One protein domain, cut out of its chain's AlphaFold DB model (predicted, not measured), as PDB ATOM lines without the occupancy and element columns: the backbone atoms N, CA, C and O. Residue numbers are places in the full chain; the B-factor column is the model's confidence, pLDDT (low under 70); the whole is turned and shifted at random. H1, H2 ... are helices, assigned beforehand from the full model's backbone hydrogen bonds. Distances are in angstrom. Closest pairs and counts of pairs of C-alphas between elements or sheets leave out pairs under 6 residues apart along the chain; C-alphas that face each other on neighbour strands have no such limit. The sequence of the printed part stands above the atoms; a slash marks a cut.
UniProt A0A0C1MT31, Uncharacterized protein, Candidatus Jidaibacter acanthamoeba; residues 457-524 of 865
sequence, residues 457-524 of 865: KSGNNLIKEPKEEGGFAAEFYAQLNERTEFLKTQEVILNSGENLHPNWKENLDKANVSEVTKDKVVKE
ATOM      1  N   LYS A 457      -4.526   9.573 -22.101       84.56
ATOM      2  CA  LYS A 457      -3.062   9.502 -21.888       84.56
ATOM      3  C   LYS A 457      -2.339  10.827 -22.114       84.56
ATOM      4  O   LYS A 457      -1.289  11.044 -21.516       84.56
ATOM      5  N   SER A 458      -2.828  11.653 -23.037       79.50
ATOM      6  CA  SER A 458      -2.163  12.907 -23.404       79.50
ATOM      7  C   SER A 458      -2.562  14.083 -22.510       79.50
ATOM      8  O   SER A 458      -2.010  15.169 -22.672       79.50
ATOM      9  N   GLY A 459      -3.490  13.882 -21.563       71.12
ATOM     10  CA  GLY A 459      -4.022  14.949 -20.709       71.12
ATOM     11  C   GLY A 459      -4.795  16.015 -21.490       71.12
ATOM     12  O   GLY A 459      -5.033  17.107 -20.977       71.12
ATOM     13  N   ASN A 460      -5.158  15.722 -22.741       67.06
ATOM     14  CA  ASN A 460      -5.941  16.617 -23.573       67.06
ATOM     15  C   ASN A 460      -7.413  16.538 -23.170       67.06
ATOM     16  O   ASN A 460      -7.940  15.464 -22.883       67.06
ATOM     17  N   ASN A 461      -8.104  17.674 -23.232       61.69
ATOM     18  CA  ASN A 461      -9.562  17.654 -23.248       61.69
ATOM     19  C   ASN A 461     -10.036  16.906 -24.501       61.69
ATOM     20  O   ASN A 461      -9.450  17.075 -25.575       61.69
ATOM     21  N   LEU A 462     -11.130  16.150 -24.381       64.19
ATOM     22  CA  LEU A 462     -11.872  15.662 -25.544       64.19
ATOM     23  C   LEU A 462     -12.154  16.841 -26.484       64.19
ATOM     24  O   LEU A 462     -12.533  17.929 -26.030       64.19
ATOM     25  N   ILE A 463     -11.953  16.630 -27.790       61.16
ATOM     26  CA  ILE A 463     -12.357  17.604 -28.807       61.16
ATOM     27  C   ILE A 463     -13.839  17.898 -28.567       61.16
ATOM     28  O   ILE A 463     -14.639  16.978 -28.391       61.16
ATOM     29  N   LYS A 464     -14.190  19.184 -28.469       60.72
ATOM     30  CA  LYS A 464     -15.571  19.578 -28.195       60.72
ATOM     31  C   LYS A 464     -16.450  19.149 -29.359       60.72
ATOM     32  O   LYS A 464     -16.128  19.461 -30.504       60.72
ATOM     33  N   GLU A 465     -17.557  18.500 -29.025       68.31
ATOM     34  CA  GLU A 465     -18.628  18.157 -29.955       68.31
ATOM     35  C   GLU A 465     -18.978  19.381 -30.831       68.31
ATOM     36  O   GLU A 465     -19.190  20.481 -30.295       68.31
ATOM     37  N   PRO A 466     -18.945  19.252 -32.171       64.12
ATOM     38  CA  PRO A 466     -19.259  20.353 -33.067       64.12
ATOM     39  C   PRO A 466     -20.732  20.734 -32.925       64.12
ATOM     40  O   PRO A 466     -21.586  19.908 -32.626       64.12
ATOM     41  N   LYS A 467     -21.049  22.006 -33.172       57.69
ATOM     42  CA  LYS A 467     -22.403  22.561 -32.984       57.69
ATOM     43  C   LYS A 467     -23.435  22.115 -34.036       57.69
ATOM     44  O   LYS A 467     -24.509  22.705 -34.095       57.69
ATOM     45  N   GLU A 468     -23.090  21.180 -34.913       60.00
ATOM     46  CA  GLU A 468     -23.923  20.797 -36.052       60.00
ATOM     47  C   GLU A 468     -24.749  19.554 -35.719       60.00
ATOM     48  O   GLU A 468     -24.216  18.521 -35.314       60.00
ATOM     49  N   GLU A 469     -26.066  19.657 -35.893       56.59
ATOM     50  CA  GLU A 469     -27.005  18.562 -35.653       56.59
ATOM     51  C   GLU A 469     -26.958  17.554 -36.814       56.59
ATOM     52  O   GLU A 469     -27.724  17.641 -37.774       56.59
ATOM     53  N   GLY A 470     -26.039  16.588 -36.727       68.06
ATOM     54  CA  GLY A 470     -25.961  15.433 -37.627       68.06
ATOM     55  C   GLY A 470     -24.610  15.244 -38.322       68.06
ATOM     56  O   GLY A 470     -23.627  15.934 -38.054       68.06
ATOM     57  N   GLY A 471     -24.559  14.261 -39.221       81.38
ATOM     58  CA  GLY A 471     -23.343  13.895 -39.946       81.38
ATOM     59  C   GLY A 471     -22.403  12.962 -39.179       81.38
ATOM     60  O   GLY A 471     -22.603  12.674 -38.001       81.38
ATOM     61  N   PHE A 472     -21.322  12.534 -39.842       87.25
ATOM     62  CA  PHE A 472     -20.338  11.595 -39.285       87.25
ATOM     63  C   PHE A 472     -19.734  12.061 -37.949       87.25
ATOM     64  O   PHE A 472     -19.452  11.239 -37.081       87.25
ATOM     65  N   ALA A 473     -19.546  13.371 -37.755       88.56
ATOM     66  CA  ALA A 473     -19.032  13.887 -36.492       88.56
ATOM     67  C   ALA A 473     -20.050  13.708 -35.349       88.56
ATOM     68  O   ALA A 473     -19.671  13.221 -34.288       88.56
ATOM     69  N   ALA A 474     -21.334  14.013 -35.559       86.50
ATOM     70  CA  ALA A 474     -22.371  13.775 -34.550       86.50
ATOM     71  C   ALA A 474     -22.588  12.271 -34.286       86.50
ATOM     72  O   ALA A 474     -22.688  11.865 -33.131       86.50
ATOM     73  N   GLU A 475     -22.570  11.433 -35.333       87.88
ATOM     74  CA  GLU A 475     -22.555   9.962 -35.208       87.88
ATOM     75  C   GLU A 475     -21.387   9.498 -34.311       87.88
ATOM     76  O   GLU A 475     -21.573   8.687 -33.401       87.88
ATOM     77  N   PHE A 476     -20.192  10.065 -34.518       90.88
ATOM     78  CA  PHE A 476     -18.999   9.785 -33.721       90.88
ATOM     79  C   PHE A 476     -19.142  10.219 -32.257       90.88
ATOM     80  O   PHE A 476     -18.827   9.415 -31.382       90.88
ATOM     81  N   TYR A 477     -19.623  11.432 -31.955       88.94
ATOM     82  CA  TYR A 477     -19.782  11.880 -30.559       88.94
ATOM     83  C   TYR A 477     -20.907  11.147 -29.820       88.94
ATOM     84  O   TYR A 477     -20.733  10.813 -28.647       88.94
ATOM     85  N   ALA A 478     -22.007  10.801 -30.493       87.44
ATOM     86  CA  ALA A 478     -23.057   9.972 -29.904       87.44
ATOM     87  C   ALA A 478     -22.508   8.603 -29.459       87.44
ATOM     88  O   ALA A 478     -22.642   8.227 -28.290       87.44
ATOM     89  N   GLN A 479     -21.803   7.902 -30.354       89.81
ATOM     90  CA  GLN A 479     -21.188   6.606 -30.049       89.81
ATOM     91  C   GLN A 479     -20.022   6.732 -29.051       89.81
ATOM     92  O   GLN A 479     -19.834   5.852 -28.215       89.81
ATOM     93  N   LEU A 480     -19.260   7.832 -29.081       89.69
ATOM     94  CA  LEU A 480     -18.222   8.146 -28.094       89.69
ATOM     95  C   LEU A 480     -18.802   8.260 -26.682       89.69
ATOM     96  O   LEU A 480     -18.233   7.697 -25.746       89.69
ATOM     97  N   ASN A 481     -19.923   8.965 -26.526       88.12
ATOM     98  CA  ASN A 481     -20.581   9.165 -25.239       88.12
ATOM     99  C   ASN A 481     -21.147   7.839 -24.696       88.12
ATOM    100  O   ASN A 481     -20.847   7.469 -23.561       88.12
ATOM    101  N   GLU A 482     -21.870   7.071 -25.521       87.69
ATOM    102  CA  GLU A 482     -22.372   5.736 -25.150       87.69
ATOM    103  C   GLU A 482     -21.227   4.785 -24.759       87.69
ATOM    104  O   GLU A 482     -21.254   4.156 -23.694       87.69
ATOM    105  N   ARG A 483     -20.171   4.725 -25.580       88.88
ATOM    106  CA  ARG A 483     -19.000   3.879 -25.328       88.88
ATOM    107  C   ARG A 483     -18.237   4.311 -24.077       88.88
ATOM    108  O   ARG A 483     -17.741   3.447 -23.360       88.88
ATOM    109  N   THR A 484     -18.171   5.608 -23.774       88.56
ATOM    110  CA  THR A 484     -17.528   6.126 -22.555       88.56
ATOM    111  C   THR A 484     -18.242   5.631 -21.299       88.56
ATOM    112  O   THR A 484     -17.579   5.131 -20.389       88.56
ATOM    113  N   GLU A 485     -19.577   5.694 -21.251       87.69
ATOM    114  CA  GLU A 485     -20.330   5.163 -20.108       87.69
ATOM    115  C   GLU A 485     -20.199   3.639 -20.000       87.69
ATOM    116  O   GLU A 485     -19.948   3.125 -18.907       87.69
ATOM    117  N   PHE A 486     -20.240   2.902 -21.118       86.62
ATOM    118  CA  PHE A 486     -19.958   1.463 -21.103       86.62
ATOM    119  C   PHE A 486     -18.562   1.160 -20.527       86.62
ATOM    120  O   PHE A 486     -18.440   0.353 -19.605       86.62
ATOM    121  N   LEU A 487     -17.515   1.848 -20.991       87.69
ATOM    122  CA  LEU A 487     -16.135   1.647 -20.536       87.69
ATOM    123  C   LEU A 487     -15.892   2.056 -19.069       87.69
ATOM    124  O   LEU A 487     -14.981   1.507 -18.445       87.69
ATOM    125  N   LYS A 488     -16.716   2.937 -18.483       87.56
ATOM    126  CA  LYS A 488     -16.760   3.142 -17.022       87.56
ATOM    127  C   LYS A 488     -17.315   1.909 -16.305       87.56
ATOM    128  O   LYS A 488     -16.686   1.423 -15.370       87.56
ATOM    129  N   THR A 489     -18.435   1.337 -16.771       87.12
ATOM    130  CA  THR A 489     -19.005   0.113 -16.152       87.12
ATOM    131  C   THR A 489     -18.079  -1.102 -16.227       87.12
ATOM    132  O   THR A 489     -18.201  -2.006 -15.407       87.12
ATOM    133  N   GLN A 490     -17.168  -1.134 -17.205       89.06
ATOM    134  CA  GLN A 490     -16.168  -2.194 -17.371       89.06
ATOM    135  C   GLN A 490     -14.829  -1.878 -16.676       89.06
ATOM    136  O   GLN A 490     -13.846  -2.572 -16.924       89.06
ATOM    137  N   GLU A 491     -14.753  -0.832 -15.844       89.12
ATOM    138  CA  GLU A 491     -13.527  -0.399 -15.149       89.12
ATOM    139  C   GLU A 491     -12.322  -0.178 -16.093       89.12
ATOM    140  O   GLU A 491     -11.177  -0.500 -15.763       89.12
ATOM    141  N   VAL A 492     -12.556   0.342 -17.300       85.94
ATOM    142  CA  VAL A 492     -11.492   0.754 -18.236       85.94
ATOM    143  C   VAL A 492     -11.120   2.215 -17.994       85.94
ATOM    144  O   VAL A 492      -9.943   2.576 -17.955       85.94
ATOM    145  N   ILE A 493     -12.136   3.046 -17.775       87.62
ATOM    146  CA  ILE A 493     -12.028   4.461 -17.411       87.62
ATOM    147  C   ILE A 493     -12.512   4.592 -15.960       87.62
ATOM    148  O   ILE A 493     -13.461   3.917 -15.565       87.62
ATOM    149  N   LEU A 494     -11.869   5.437 -15.150       83.69
ATOM    150  CA  LEU A 494     -12.357   5.740 -13.800       83.69
ATOM    151  C   LEU A 494     -13.726   6.437 -13.861       83.69
ATOM    152  O   LEU A 494     -14.021   7.159 -14.810       83.69
ATOM    153  N   ASN A 495     -14.531   6.312 -12.802       78.81
ATOM    154  CA  ASN A 495     -15.876   6.903 -12.746       78.81
ATOM    155  C   ASN A 495     -15.918   8.435 -12.941       78.81
ATOM    156  O   ASN A 495     -16.962   8.947 -13.338       78.81
ATOM    157  N   SER A 496     -14.816   9.173 -12.723       75.06
ATOM    158  CA  SER A 496     -14.758  10.609 -13.058       75.06
ATOM    159  C   SER A 496     -14.724  10.888 -14.568       75.06
ATOM    160  O   SER A 496     -15.032  11.995 -14.991       75.06
ATOM    161  N   GLY A 497     -14.374   9.896 -15.394       72.69
ATOM    162  CA  GLY A 497     -14.171  10.035 -16.839       72.69
ATOM    163  C   GLY A 497     -12.813  10.622 -17.242       72.69
ATOM    164  O   GLY A 497     -12.470  10.585 -18.417       72.69
ATOM    165  N   GLU A 498     -12.024  11.133 -16.294       78.00
ATOM    166  CA  GLU A 498     -10.818  11.935 -16.570       78.00
ATOM    167  C   GLU A 498      -9.533  11.109 -16.720       78.00
ATOM    168  O   GLU A 498      -8.518  11.622 -17.185       78.00
ATOM    169  N   ASN A 499      -9.536   9.847 -16.283       84.19
ATOM    170  CA  ASN A 499      -8.340   9.006 -16.205       84.19
ATOM    171  C   ASN A 499      -8.657   7.541 -16.531       84.19
ATOM    172  O   ASN A 499      -9.741   7.038 -16.228       84.19
ATOM    173  N   LEU A 500      -7.676   6.835 -17.093       87.38
ATOM    174  CA  LEU A 500      -7.725   5.383 -17.280       87.38
ATOM    175  C   LEU A 500      -7.543   4.659 -15.935       87.38
ATOM    176  O   LEU A 500      -6.734   5.068 -15.102       87.38
ATOM    177  N   HIS A 501      -8.261   3.554 -15.736       90.31
ATOM    178  CA  HIS A 501      -8.063   2.663 -14.589       90.31
ATOM    179  C   HIS A 501      -6.682   1.974 -14.675       90.31
ATOM    180  O   HIS A 501      -6.239   1.685 -15.786       90.31
ATOM    181  N   PRO A 502      -5.969   1.648 -13.573       90.50
ATOM    182  CA  PRO A 502      -4.633   1.039 -13.665       90.50
ATOM    183  C   PRO A 502      -4.569  -0.237 -14.522       90.50
ATOM    184  O   PRO A 502      -3.598  -0.433 -15.253       90.50
ATOM    185  N   ASN A 503      -5.639  -1.042 -14.520       90.25
ATOM    186  CA  ASN A 503      -5.747  -2.285 -15.293       90.25
ATOM    187  C   ASN A 503      -6.497  -2.115 -16.634       90.25
ATOM    188  O   ASN A 503      -6.964  -3.101 -17.206       90.25
ATOM    189  N   TRP A 504      -6.615  -0.884 -17.160       90.00
ATOM    190  CA  TRP A 504      -7.473  -0.546 -18.310       90.00
ATOM    191  C   TRP A 504      -7.315  -1.456 -19.533       90.00
ATOM    192  O   TRP A 504      -8.300  -1.711 -20.212       90.00
ATOM    193  N   LYS A 505      -6.106  -1.966 -19.816       87.75
ATOM    194  CA  LYS A 505      -5.851  -2.863 -20.959       87.75
ATOM    195  C   LYS A 505      -6.629  -4.172 -20.843       87.75
ATOM    196  O   LYS A 505      -7.418  -4.497 -21.717       87.75
ATOM    197  N   GLU A 506      -6.432  -4.884 -19.736       87.81
ATOM    198  CA  GLU A 506      -7.055  -6.187 -19.489       87.81
ATOM    199  C   GLU A 506      -8.582  -6.057 -19.411       87.81
ATOM    200  O   GLU A 506      -9.323  -6.903 -19.909       87.81
ATOM    201  N   ASN A 507      -9.056  -4.953 -18.833       88.88
ATOM    202  CA  ASN A 507     -10.474  -4.634 -18.750       88.88
ATOM    203  C   ASN A 507     -11.074  -4.277 -20.128       88.88
ATOM    204  O   ASN A 507     -12.191  -4.691 -20.430       88.88
ATOM    205  N   LEU A 508     -10.322  -3.600 -21.004       87.75
ATOM    206  CA  LEU A 508     -10.735  -3.279 -22.377       87.75
ATOM    207  C   LEU A 508     -10.764  -4.520 -23.281       87.75
ATOM    208  O   LEU A 508     -11.671  -4.660 -24.105       87.75
ATOM    209  N   ASP A 509      -9.813  -5.438 -23.105       83.12
ATOM    210  CA  ASP A 509      -9.800  -6.725 -23.803       83.12
ATOM    211  C   ASP A 509     -11.021  -7.576 -23.392       83.12
ATOM    212  O   ASP A 509     -11.754  -8.069 -24.256       83.12
ATOM    213  N   LYS A 510     -11.328  -7.666 -22.085       81.12
ATOM    214  CA  LYS A 510     -12.548  -8.325 -21.565       81.12
ATOM    215  C   LYS A 510     -13.832  -7.690 -22.108       81.12
ATOM    216  O   LYS A 510     -14.721  -8.412 -22.568       81.12
ATOM    217  N   ALA A 511     -13.924  -6.358 -22.085       80.81
ATOM    218  CA  ALA A 511     -15.085  -5.615 -22.570       80.81
ATOM    219  C   ALA A 511     -15.387  -5.953 -24.041       80.81
ATOM    220  O   ALA A 511     -16.512  -6.339 -24.370       80.81
ATOM    221  N   ASN A 512     -14.366  -5.912 -24.902       76.56
ATOM    222  CA  ASN A 512     -14.488  -6.231 -26.325       76.56
ATOM    223  C   ASN A 512     -14.866  -7.704 -26.589       76.56
ATOM    224  O   ASN A 512     -15.693  -7.974 -27.463       76.56
ATOM    225  N   VAL A 513     -14.351  -8.667 -25.813       66.56
ATOM    226  CA  VAL A 513     -14.761 -10.086 -25.925       66.56
ATOM    227  C   VAL A 513     -16.236 -10.286 -25.547       66.56
ATOM    228  O   VAL A 513     -16.956 -11.037 -26.217       66.56
ATOM    229  N   SER A 514     -16.723  -9.588 -24.513       58.12
ATOM    230  CA  SER A 514     -18.130  -9.666 -24.086       58.12
ATOM    231  C   SER A 514     -19.110  -9.181 -25.168       58.12
ATOM    232  O   SER A 514     -20.200  -9.732 -25.331       58.12
ATOM    233  N   GLU A 515     -18.694  -8.184 -25.947       59.34
ATOM    234  CA  GLU A 515     -19.501  -7.533 -26.976       59.34
ATOM    235  C   GLU A 515     -19.605  -8.382 -28.247       59.34
ATOM    236  O   GLU A 515     -20.714  -8.655 -28.707       59.34
ATOM    237  N   VAL A 516     -18.478  -8.912 -28.745       54.09
ATOM    238  CA  VAL A 516     -18.452  -9.856 -29.883       54.09
ATOM    239  C   VAL A 516     -19.335 -11.081 -29.611       54.09
ATOM    240  O   VAL A 516     -20.000 -11.588 -30.516       54.09
ATOM    241  N   THR A 517     -19.387 -11.534 -28.356       41.16
ATOM    242  CA  THR A 517     -20.223 -12.670 -27.945       41.16
ATOM    243  C   THR A 517     -21.719 -12.332 -28.009       41.16
ATOM    244  O   THR A 517     -22.492 -13.103 -28.578       41.16
ATOM    245  N   LYS A 518     -22.137 -11.158 -27.505       43.88
ATOM    246  CA  LYS A 518     -23.529 -10.678 -27.623       43.88
ATOM    247  C   LYS A 518     -23.950 -10.501 -29.080       43.88
ATOM    248  O   LYS A 518     -25.020 -10.955 -29.471       43.88
ATOM    249  N   ASP A 519     -23.110  -9.850 -29.876       41.62
ATOM    250  CA  ASP A 519     -23.412  -9.494 -31.262       41.62
ATOM    251  C   ASP A 519     -23.554 -10.741 -32.158       41.62
ATOM    252  O   ASP A 519     -24.389 -10.779 -33.063       41.62
ATOM    253  N   LYS A 520     -22.818 -11.819 -31.844       38.81
ATOM    254  CA  LYS A 520     -22.995 -13.135 -32.471       38.81
ATOM    255  C   LYS A 520     -24.338 -13.781 -32.099       38.81
ATOM    256  O   LYS A 520     -25.099 -14.124 -33.001       38.81
ATOM    257  N   VAL A 521     -24.672 -13.844 -30.805       37.84
ATOM    258  CA  VAL A 521     -25.954 -14.394 -30.312       37.84
ATOM    259  C   VAL A 521     -27.155 -13.630 -30.884       37.84
ATOM    260  O   VAL A 521     -28.135 -14.239 -31.304       37.84
ATOM    261  N   VAL A 522     -27.081 -12.298 -30.974       36.72
ATOM    262  CA  VAL A 522     -28.147 -11.466 -31.564       36.72
ATOM    263  C   VAL A 522     -28.289 -11.703 -33.073       36.72
ATOM    264  O   VAL A 522     -29.405 -11.643 -33.593       36.72
ATOM    265  N   LYS A 523     -27.203 -12.003 -33.794       38.28
ATOM    266  CA  LYS A 523     -27.257 -12.348 -35.227       38.28
ATOM    267  C   LYS A 523     -27.824 -13.745 -35.462       38.28
ATOM    268  O   LYS A 523     -28.658 -13.892 -36.349       38.28
ATOM    269  N   GLU A 524     -27.445 -14.724 -34.647       37.75
ATOM    270  CA  GLU A 524     -28.001 -16.084 -34.678       37.75
ATOM    271  C   GLU A 524     -29.516 -16.050 -34.370       37.75
ATOM    272  O   GLU A 524     -30.321 -16.475 -35.199       37.75
TER     273      GLU A 524
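This is residues 457 to 524 of the 865 residues of an uncharacterized protein of Candidatus Jidaibacter acanthamoeba (UniProt A0A0C1MT31). Two long helices, H2 and H1, make an open V, meeting near the end of H1 and the beginning of H2, where the link of residues 490 to 503 loops at the point of the V. Residues 513 to 524 of H2 stick out as a free arm, and residues 457 to 470 swing in a wide arc from the link's side to the far end of H1. The printed part has 68 residues, with helices H1 then H2 and no named strand, all helix in class; it is loose, with a radius of gyration of the C-alphas of 14.2 A, and flat, spanning 38 by 33 by 16 A.

H2, residues 504 to 524, is 30.5 A long, ending at C-alpha 524 (-28.001, -16.084, -34.678). H1, residues 471 to 489, is 27.8 A long, beginning at C-alpha 471 (-23.343, 13.895, -39.946).

H2 and H1 are close but not clearly touching; their closest C-alphas, of Leu 508 and Leu 487, are 7.5 A apart. They run opposite ways at a steep tilt of 68 degrees, only just short of about perpendicular. In H1 and H2 every O i to N i+4 pair is within hydrogen-bond range.

The C-alphas farthest apart, of Gly 459 and Glu 524, are 41.6 A apart. The printed part has no cut; the link from H1 to H2, 14 residues, is long. The model's pLDDT is under 70 at residues 460 to 470 and 513 to 524.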